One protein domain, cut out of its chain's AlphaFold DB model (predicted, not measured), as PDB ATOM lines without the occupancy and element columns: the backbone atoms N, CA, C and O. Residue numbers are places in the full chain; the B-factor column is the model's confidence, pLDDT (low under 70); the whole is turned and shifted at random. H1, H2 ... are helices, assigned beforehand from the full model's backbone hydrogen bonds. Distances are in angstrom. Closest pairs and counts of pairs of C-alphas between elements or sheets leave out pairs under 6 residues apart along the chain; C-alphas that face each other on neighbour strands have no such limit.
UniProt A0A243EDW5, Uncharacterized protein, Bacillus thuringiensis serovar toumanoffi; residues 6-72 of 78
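What this domain is: This is residues 6 to 72 of the 78 residues of an uncharacterized protein of Bacillus thuringiensis serovar toumanoffi (UniProt A0A243EDW5). Two long helices, H3 and H4, make an open V with its corner at the link between them, and H1 sits inside the V, its first residues wedged near the corner and packed on both arms. From the far end of H1 the short helix H2 and the link after it make a loose turn that leads back to the start of H3, while the last part of H4, residues 61 to 70, sticks out as a free arm. The printed part has 67 residues with four named helices, in the order H1, H2, H3, H4, and no named strand; the class is all helix. The whole is loose, with a radius of gyration of the C-alphas of 14.1 A, and spans 42 by 30 by 17 A.

How they stand to each other: H1, residues 6 to 18, touches H4, residues 49 to 70, with its residues 6 to 11 alone, and H4 takes part with residues 52 to 59 alone. Their closest C-alphas are those of Glu 7 and Ala 55, 5.4 A apart, and their lines are about perpendicular at 79 degrees. H1 also touches H3, residues 31 to 45, which takes part with residues 40 to 44 alone; the closest C-alphas, those of Val 9 and Ile 40, are 5.8 A apart. H1 and H3 run opposite ways at a steep tilt of 57 degrees. H2, residues 20 to 26, is close to H1 but not clearly touching, with the C-alphas of Val 16 and Leu 24 closest at 8.0 A, and their lines are about perpendicular at 84 degrees. H2 is apart from H3 and from H4. H3 and H4 are close but not clearly touching, with the C-alphas of Phe 44 and Met 52 closest at 7.9 A; they run opposite ways at a steep tilt of 60 degrees. In H1, H3 and H4 every O i to N i+4 pair is within hydrogen-bond range; in H2 it is 2 of 3.

Where its parts are: H1 runs from Leu 6, with its C-alpha at (34.875, -26.071, -41.312), to Gly 18, 18.2 A from first to last C-alpha. H2 runs from Gly 20 to Asn 26. H3 runs 21.3 A from His 31, with its C-alpha at (13.656, -28.959, -36.800), to Asn 45. H4, the longest helix, runs 31.4 A from Ser 49 to Glu 70, whose C-alpha is at (33.703, -24.691, -65.307).

The domain as a whole: The C-alphas farthest apart are those of Glu 29 and Asn 72, at 42.2 A. Residues 17 to 23, residues 25 to 32 and residues 61 to 72 stand free; the body without them spans 26 by 20 by 12 A. The links H1 to H2, H2 to H3 and H3 to H4 are tight. The printed part has no cut, its mean pLDDT is 91.4, and no printed residue is under 70.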
ATOM      1  N   LEU A   6      34.904 -27.505 -41.602       95.56
ATOM      2  CA  LEU A   6      34.875 -26.071 -41.312       95.56
ATOM      3  C   LEU A   6      34.492 -25.252 -42.551       95.56
ATOM      4  O   LEU A   6      33.655 -24.361 -42.458       95.56
ATOM      5  N   GLU A   7      34.994 -25.622 -43.730       96.31
ATOM      6  CA  GLU A   7      34.610 -24.974 -44.991       96.31
ATOM      7  C   GLU A   7      33.116 -25.145 -45.296       96.31
ATOM      8  O   GLU A   7      32.444 -24.180 -45.651       96.31
ATOM      9  N   LYS A   8      32.555 -26.348 -45.095       94.56
ATOM     10  CA  LYS A   8      31.104 -26.581 -45.235       94.56
ATOM     11  C   LYS A   8      30.304 -25.691 -44.289       94.56
ATOM     12  O   LYS A   8      29.295 -25.118 -44.693       94.56
ATOM     13  N   VAL A   9      30.754 -25.573 -43.041       94.06
ATOM     14  CA  VAL A   9      30.111 -24.727 -42.030       94.06
ATOM     15  C   VAL A   9      30.152 -23.254 -42.435       94.06
ATOM     16  O   VAL A   9      29.117 -22.592 -42.353       94.06
ATOM     17  N   ILE A  10      31.284 -22.758 -42.937       94.31
ATOM     18  CA  ILE A  10      31.414 -21.386 -43.444       94.31
ATOM     19  C   ILE A  10      30.434 -21.146 -44.595       94.31
ATOM     20  O   ILE A  10      29.661 -20.194 -44.545       94.31
ATOM     21  N   VAL A  11      30.389 -22.038 -45.586       94.56
ATOM     22  CA  VAL A  11      29.502 -21.900 -46.755       94.56
ATOM     23  C   VAL A  11      28.037 -21.860 -46.356       94.56
ATOM     24  O   VAL A  11      27.307 -20.968 -46.782       94.56
ATOM     25  N   ILE A  12      27.604 -22.810 -45.527       92.06
ATOM     26  CA  ILE A  12      26.212 -22.878 -45.082       92.06
ATOM     27  C   ILE A  12      25.862 -21.636 -44.260       92.06
ATOM     28  O   ILE A  12      24.790 -21.070 -44.452       92.06
ATOM     29  N   SER A  13      26.762 -21.183 -43.386       89.69
ATOM     30  CA  SER A  13      26.527 -19.996 -42.556       89.69
ATOM     31  C   SER A  13      26.397 -18.737 -43.404       89.69
ATOM     32  O   SER A  13      25.442 -17.987 -43.227       89.69
ATOM     33  N   THR A  14      27.293 -18.541 -44.373       91.31
ATOM     34  CA  THR A  14      27.227 -17.424 -45.323       91.31
ATOM     35  C   THR A  14      25.954 -17.483 -46.166       91.31
ATOM     36  O   THR A  14      25.293 -16.465 -46.351       91.31
ATOM     37  N   PHE A  15      25.564 -18.672 -46.637       90.75
ATOM     38  CA  PHE A  15      24.327 -18.857 -47.394       90.75
ATOM     39  C   PHE A  15      23.093 -18.487 -46.562       90.75
ATOM     40  O   PHE A  15      22.265 -17.701 -47.010       90.75
ATOM     41  N   VAL A  16      22.998 -18.989 -45.326       87.81
ATOM     42  CA  VAL A  16      21.896 -18.674 -44.404       87.81
ATOM     43  C   VAL A  16      21.856 -17.180 -44.068       87.81
ATOM     44  O   VAL A  16      20.776 -16.598 -44.069       87.81
ATOM     45  N   GLN A  17      23.008 -16.544 -43.831       86.06
ATOM     46  CA  GLN A  17      23.087 -15.095 -43.607       86.06
ATOM     47  C   GLN A  17      22.588 -14.301 -44.823       86.06
ATOM     48  O   GLN A  17      21.856 -13.328 -44.659       86.06
ATOM     49  N   GLY A  18      22.928 -14.739 -46.039       91.12
ATOM     50  CA  GLY A  18      22.485 -14.103 -47.282       91.12
ATOM     51  C   GLY A  18      20.980 -14.210 -47.550       91.12
ATOM     52  O   GLY A  18      20.430 -13.354 -48.238       91.12
ATOM     53  N   LEU A  19      20.300 -15.220 -46.994       89.69
ATOM     54  CA  LEU A  19      18.838 -15.361 -47.078       89.69
ATOM     55  C   LEU A  19      18.081 -14.400 -46.145       89.69
ATOM     56  O   LEU A  19      16.875 -14.216 -46.306       89.69
ATOM     57  N   GLY A  20      18.782 -13.779 -45.195       87.50
ATOM     58  CA  GLY A  20      18.226 -12.780 -44.291       87.50
ATOM     59  C   GLY A  20      17.348 -13.346 -43.171       87.50
ATOM     60  O   GLY A  20      17.089 -14.546 -43.058       87.50
ATOM     61  N   GLU A  21      16.897 -12.440 -42.307       85.25
ATOM     62  CA  GLU A  21      16.152 -12.783 -41.092       85.25
ATOM     63  C   GLU A  21      14.788 -13.409 -41.406       85.25
ATOM     64  O   GLU A  21      14.415 -14.394 -40.773       85.25
ATOM     65  N   GLU A  22      14.089 -12.923 -42.437       87.62
ATOM     66  CA  GLU A  22      12.775 -13.430 -42.855       87.62
ATOM     67  C   GLU A  22      12.796 -14.939 -43.153       87.62
ATOM     68  O   GLU A  22      11.897 -15.679 -42.742       87.62
ATOM     69  N   PHE A  23      13.850 -15.433 -43.809       87.31
ATOM     70  CA  PHE A  23      14.010 -16.864 -44.064       87.31
ATOM     71  C   PHE A  23      14.115 -17.668 -42.763       87.31
ATOM     72  O   PHE A  23      13.488 -18.723 -42.628       87.31
ATOM     73  N   LEU A  24      14.881 -17.166 -41.791       84.38
ATOM     74  CA  LEU A  24      15.023 -17.800 -40.481       84.38
ATOM     75  C   LEU A  24      13.704 -17.786 -39.709       84.38
ATOM     76  O   LEU A  24      13.366 -18.780 -39.066       84.38
ATOM     77  N   GLU A  25      12.943 -16.693 -39.798       86.00
ATOM     78  CA  GLU A  25      11.642 -16.567 -39.143       86.00
ATOM     79  C   GLU A  25      10.624 -17.565 -39.685       86.00
ATOM     80  O   GLU A  25      10.012 -18.303 -38.909       86.00
ATOM     81  N   ASN A  26      10.516 -17.654 -41.008       86.88
ATOM     82  CA  ASN A  26       9.630 -18.595 -41.688       86.88
ATOM     83  C   ASN A  26      10.072 -20.055 -41.507       86.88
ATOM     84  O   ASN A  26       9.277 -20.979 -41.664       86.88
ATOM     85  N   SER A  27      11.328 -20.275 -41.119       84.62
ATOM     86  CA  SER A  27      11.896 -21.601 -40.874       84.62
ATOM     87  C   SER A  27      11.965 -21.974 -39.389       84.62
ATOM     88  O   SER A  27      12.569 -22.992 -39.042       84.62
ATOM     89  N   LYS A  28      11.333 -21.204 -38.485       78.81
ATOM     90  CA  LYS A  28      11.339 -21.465 -37.031       78.81
ATOM     91  C   LYS A  28      10.803 -22.857 -36.665       78.81
ATOM     92  O   LYS A  28      11.234 -23.415 -35.658       78.81
ATOM     93  N   GLU A  29       9.912 -23.453 -37.449       88.75
ATOM     94  CA  GLU A  29       9.391 -24.810 -37.196       88.75
ATOM     95  C   GLU A  29      10.228 -25.919 -37.853       88.75
ATOM     96  O   GLU A  29      10.032 -27.104 -37.589       88.75
ATOM     97  N   ASN A  30      11.227 -25.557 -38.661       90.00
ATOM     98  CA  ASN A  30      12.096 -26.519 -39.319       90.00
ATOM     99  C   ASN A  30      13.126 -27.087 -38.326       90.00
ATOM    100  O   ASN A  30      14.189 -26.511 -38.077       90.00
ATOM    101  N   HIS A  31      12.800 -28.248 -37.753       88.62
ATOM    102  CA  HIS A  31      13.656 -28.959 -36.800       88.62
ATOM    103  C   HIS A  31      15.050 -29.268 -37.357       88.62
ATOM    104  O   HIS A  31      16.037 -29.120 -36.633       88.62
ATOM    105  N   SER A  32      15.146 -29.637 -38.635       89.38
ATOM    106  CA  SER A  32      16.420 -29.942 -39.290       89.38
ATOM    107  C   SER A  32      17.306 -28.702 -39.406       89.38
ATOM    108  O   SER A  32      18.495 -28.775 -39.107       89.38
ATOM    109  N   LEU A  33      16.734 -27.544 -39.763       86.50
ATOM    110  CA  LEU A  33      17.478 -26.282 -39.812       86.50
ATOM    111  C   LEU A  33      17.965 -25.871 -38.419       86.50
ATOM    112  O   LEU A  33      19.127 -25.515 -38.252       86.50
ATOM    113  N   LYS A  34      17.111 -25.979 -37.396       86.75
ATOM    114  CA  LYS A  34      17.508 -25.710 -36.005       86.75
ATOM    115  C   LYS A  34      18.659 -26.604 -35.547       86.75
ATOM    116  O   LYS A  34      19.573 -26.125 -34.881       86.75
ATOM    117  N   GLN A  35      18.614 -27.892 -35.879       89.62
ATOM    118  CA  GLN A  35      19.694 -28.821 -35.557       89.62
ATOM    119  C   GLN A  35      20.983 -28.442 -36.291       89.62
ATOM    120  O   GLN A  35      22.038 -28.385 -35.667       89.62
ATOM    121  N   LEU A  36      20.889 -28.119 -37.581       88.94
ATOM    122  CA  LEU A  36      22.026 -27.679 -38.384       88.94
ATOM    123  C   LEU A  36      22.691 -26.427 -37.800       88.94
ATOM    124  O   LEU A  36      23.907 -26.416 -37.644       88.94
ATOM    125  N   LEU A  37      21.912 -25.409 -37.418       88.19
ATOM    126  CA  LEU A  37      22.437 -24.179 -36.811       88.19
ATOM    127  C   LEU A  37      23.165 -24.446 -35.485       88.19
ATOM    128  O   LEU A  37      24.218 -23.865 -35.243       88.19
ATOM    129  N   ARG A  38      22.666 -25.377 -34.660       90.19
ATOM    130  CA  ARG A  38      23.359 -25.796 -33.428       90.19
ATOM    131  C   ARG A  38      24.673 -26.517 -33.712       90.19
ATOM    132  O   ARG A  38      25.645 -26.324 -32.990       90.19
ATOM    133  N   GLU A  39      24.712 -27.375 -34.728       90.69
ATOM    134  CA  GLU A  39      25.950 -28.069 -35.106       90.69
ATOM    135  C   GLU A  39      26.976 -27.110 -35.716       90.69
ATOM    136  O   GLU A  39      28.168 -27.236 -35.442       90.69
ATOM    137  N   ILE A  40      26.516 -26.121 -36.485       91.62
ATOM    138  CA  ILE A  40      27.335 -25.005 -36.961       91.62
ATOM    139  C   ILE A  40      27.955 -24.277 -35.767       91.62
ATOM    140  O   ILE A  40      29.176 -24.192 -35.687       91.62
ATOM    141  N   GLU A  41      27.140 -23.842 -34.804       90.31
ATOM    142  CA  GLU A  41      27.601 -23.110 -33.618       90.31
ATOM    143  C   GLU A  41      28.675 -23.881 -32.831       90.31
ATOM    144  O   GLU A  41      29.687 -23.303 -32.441       90.31
ATOM    145  N   LYS A  42      28.522 -25.202 -32.669       93.50
ATOM    146  CA  LYS A  42      29.554 -26.047 -32.041       93.50
ATOM    147  C   LYS A  42      30.881 -26.000 -32.796       93.50
ATOM    148  O   LYS A  42      31.921 -25.797 -32.188       93.50
ATOM    149  N   VAL A  43      30.848 -26.160 -34.119       92.62
ATOM    150  CA  VAL A  43      32.066 -26.142 -34.947       92.62
ATOM    151  C   VAL A  43      32.757 -24.783 -34.894       92.62
ATOM    152  O   VAL A  43      33.985 -24.738 -34.856       92.62
ATOM    153  N   PHE A  44      31.984 -23.697 -34.863       87.62
ATOM    154  CA  PHE A  44      32.503 -22.346 -34.663       87.62
ATOM    155  C   PHE A  44      33.208 -22.215 -33.311       87.62
ATOM    156  O   PHE A  44      34.351 -21.773 -33.265       87.62
ATOM    157  N   ASN A  45      32.563 -22.654 -32.230       90.69
ATOM    158  CA  ASN A  45      33.112 -22.566 -30.874       90.69
ATOM    159  C   ASN A  45      34.354 -23.450 -30.658       90.69
ATOM    160  O   ASN A  45      35.193 -23.127 -29.820       90.69
ATOM    161  N   ASP A  46      34.480 -24.542 -31.416       94.44
ATOM    162  CA  ASP A  46      35.633 -25.447 -31.372       94.44
ATOM    163  C   ASP A  46      36.813 -24.968 -32.246       94.44
ATOM    164  O   ASP A  46      37.888 -25.571 -32.211       94.44
ATOM    165  N   SER A  47      36.624 -23.916 -33.052       93.56
ATOM    166  CA  SER A  47      37.628 -23.401 -33.991       93.56
ATOM    167  C   SER A  47      38.243 -22.093 -33.497       93.56
ATOM    168  O   SER A  47      37.565 -21.237 -32.934       93.56
ATOM    169  N   THR A  48      39.537 -21.891 -33.744       95.50
ATOM    170  CA  THR A  48      40.183 -20.596 -33.493       95.50
ATOM    171  C   THR A  48      39.900 -19.610 -34.626       95.50
ATOM    172  O   THR A  48      39.636 -20.005 -35.764       95.50
ATOM    173  N   SER A  49      40.028 -18.309 -34.353       92.50
ATOM    174  CA  SER A  49      39.870 -17.267 -35.377       92.50
ATOM    175  C   SER A  49      40.797 -17.465 -36.583       92.50
ATOM    176  O   SER A  49      40.387 -17.212 -37.714       92.50
ATOM    177  N   ASP A  50      42.024 -17.952 -36.363       96.75
ATOM    178  CA  ASP A  50      42.967 -18.242 -37.448       96.75
ATOM    179  C   ASP A  50      42.486 -19.412 -38.315       96.75
ATOM    180  O   ASP A  50      42.455 -19.280 -39.536       96.75
ATOM    181  N   GLN A  51      42.014 -20.506 -37.706       96.44
ATOM    182  CA  GLN A  51      41.458 -21.650 -38.443       96.44
ATOM    183  C   GLN A  51      40.236 -21.252 -39.271       96.44
ATOM    184  O   GLN A  51      40.051 -21.720 -40.394       96.44
ATOM    185  N   MET A  52      39.395 -20.373 -38.726       94.56
ATOM    186  CA  MET A  52      38.230 -19.857 -39.435       94.56
ATOM    187  C   MET A  52      38.623 -18.987 -40.625       94.56
ATOM    188  O   MET A  52      38.036 -19.141 -41.695       94.56
ATOM    189  N   ARG A  53      39.619 -18.105 -40.463       95.44
ATOM    190  CA  ARG A  53      40.147 -17.294 -41.566       95.44
ATOM    191  C   ARG A  53      40.729 -18.181 -42.662       95.44
ATOM    192  O   ARG A  53      40.337 -18.036 -43.812       95.44
ATOM    193  N   GLU A  54      41.597 -19.124 -42.301       97.06
ATOM    194  CA  GLU A  54      42.226 -20.042 -43.258       97.06
ATOM    195  C   GLU A  54      41.183 -20.861 -44.026       97.06
ATOM    196  O   GLU A  54      41.262 -20.995 -45.245       97.06
ATOM    197  N   ALA A  55      40.160 -21.373 -43.337       96.62
ATOM    198  CA  ALA A  55      39.084 -22.109 -43.989       96.62
ATOM    199  C   ALA A  55      38.216 -21.210 -44.886       96.62
ATOM    200  O   ALA A  55      37.758 -21.668 -45.933       96.62
ATOM    201  N   ALA A  56      37.994 -19.945 -44.511       95.62
ATOM    202  CA  ALA A  56      37.250 -18.989 -45.328       95.62
ATOM    203  C   ALA A  56      38.012 -18.628 -46.612       95.62
ATOM    204  O   ALA A  56      37.429 -18.621 -47.696       95.62
ATOM    205  N   GLU A  57      39.316 -18.375 -46.502       96.62
ATOM    206  CA  GLU A  57      40.199 -18.120 -47.642       96.62
ATOM    207  C   GLU A  57      40.271 -19.350 -48.551       96.62
ATOM    208  O   GLU A  57      40.008 -19.248 -49.750       96.62
ATOM    209  N   SER A  58      40.506 -20.534 -47.975       97.25
ATOM    210  CA  SER A  58      40.610 -21.776 -48.742       97.25
ATOM    211  C   SER A  58      39.320 -22.107 -49.491       97.25
ATOM    212  O   SER A  58      39.362 -22.445 -50.676       97.25
ATOM    213  N   VAL A  59      38.150 -21.969 -48.853       97.06
ATOM    214  CA  VAL A  59      36.881 -22.259 -49.531       97.06
ATOM    215  C   VAL A  59      36.582 -21.254 -50.641       97.06
ATOM    216  O   VAL A  59      36.103 -21.652 -51.705       97.06
ATOM    217  N   LEU A  60      36.907 -19.974 -50.434       95.75
ATOM    218  CA  LEU A  60      36.740 -18.937 -51.448       95.75
ATOM    219  C   LEU A  60      37.621 -19.212 -52.670       95.75
ATOM    220  O   LEU A  60      37.120 -19.204 -53.793       95.75
ATOM    221  N   GLU A  61      38.904 -19.509 -52.459       95.50
ATOM    222  CA  GLU A  61      39.835 -19.850 -53.537       95.50
ATOM    223  C   GLU A  61      39.346 -21.044 -54.349       95.50
ATOM    224  O   GLU A  61      39.337 -21.000 -55.582       95.50
ATOM    225  N   LYS A  62      38.893 -22.103 -53.673       95.56
ATOM    226  CA  LYS A  62      38.424 -23.292 -54.373       95.56
ATOM    227  C   LYS A  62      37.134 -23.035 -55.162       95.56
ATOM    228  O   LYS A  62      37.016 -23.546 -56.272       95.56
ATOM    229  N   PHE A  63      36.196 -22.227 -54.652       94.81
ATOM    230  CA  PHE A  63      35.016 -21.823 -55.430       94.81
ATOM    231  C   PHE A  63      35.384 -20.965 -56.637       94.81
ATOM    232  O   PHE A  63      34.856 -21.197 -57.722       94.81
ATOM    233  N   ILE A  64      36.293 -20.000 -56.476       93.62
ATOM    234  CA  ILE A  64      36.785 -19.180 -57.590       93.62
ATOM    235  C   ILE A  64      37.419 -20.076 -58.656       93.62
ATOM    236  O   ILE A  64      37.102 -19.947 -59.839       93.62
ATOM    237  N   TYR A  65      38.284 -21.004 -58.245       92.19
ATOM    238  CA  TYR A  65      38.949 -21.930 -59.154       92.19
ATOM    239  C   TYR A  65      37.955 -22.834 -59.891       92.19
ATOM    240  O   TYR A  65      38.024 -22.929 -61.118       92.19
ATOM    241  N   ASP A  66      37.023 -23.465 -59.167       92.69
ATOM    242  CA  ASP A  66      36.007 -24.336 -59.765       92.69
ATOM    243  C   ASP A  66      35.132 -23.540 -60.753       92.69
ATOM    244  O   ASP A  66      34.961 -23.979 -61.888       92.69
ATOM    245  N   LEU A  67      34.698 -22.319 -60.408       92.19
ATOM    246  CA  LEU A  67      33.917 -21.457 -61.307       92.19
ATOM    247  C   LEU A  67      34.688 -21.049 -62.567       92.19
ATOM    248  O   LEU A  67      34.134 -21.088 -63.667       92.19
ATOM    249  N   ILE A  68      35.957 -20.655 -62.434       92.31
ATOM    250  CA  ILE A  68      36.809 -20.307 -63.581       92.31
ATOM    251  C   ILE A  68      36.965 -21.511 -64.507       92.31
ATOM    252  O   ILE A  68      36.815 -21.381 -65.725       92.31
ATOM    253  N   LYS A  69      37.236 -22.684 -63.927       90.50
ATOM    254  CA  LYS A  69      37.423 -23.934 -64.660       90.50
ATOM    255  C   LYS A  69      36.150 -24.363 -65.388       90.50
ATOM    256  O   LYS A  69      36.226 -24.715 -66.560       90.50
ATOM    257  N   GLU A  70      35.000 -24.325 -64.722       92.69
ATOM    258  CA  GLU A  70      33.703 -24.691 -65.307       92.69
ATOM    259  C   GLU A  70      33.318 -23.781 -66.479       92.69
ATOM    260  O   GLU A  70      32.767 -24.248 -67.474       92.69
ATOM    261  N   ASN A  71      33.659 -22.494 -66.392       91.12
ATOM    262  CA  ASN A  71      33.301 -21.498 -67.401       91.12
ATOM    263  C   ASN A  71      34.401 -21.250 -68.450       91.12
ATOM    264  O   ASN A  71      34.251 -20.360 -69.285       91.12
ATOM    265  N   ASN A  72      35.499 -22.021 -68.433       86.19
ATOM    266  CA  ASN A  72      36.680 -21.822 -69.287       86.19
ATOM    267  C   ASN A  72      37.193 -20.367 -69.283       86.19
ATOM    268  O   ASN A  72      37.663 -19.855 -70.304       86.19
TER     269      ASN A  72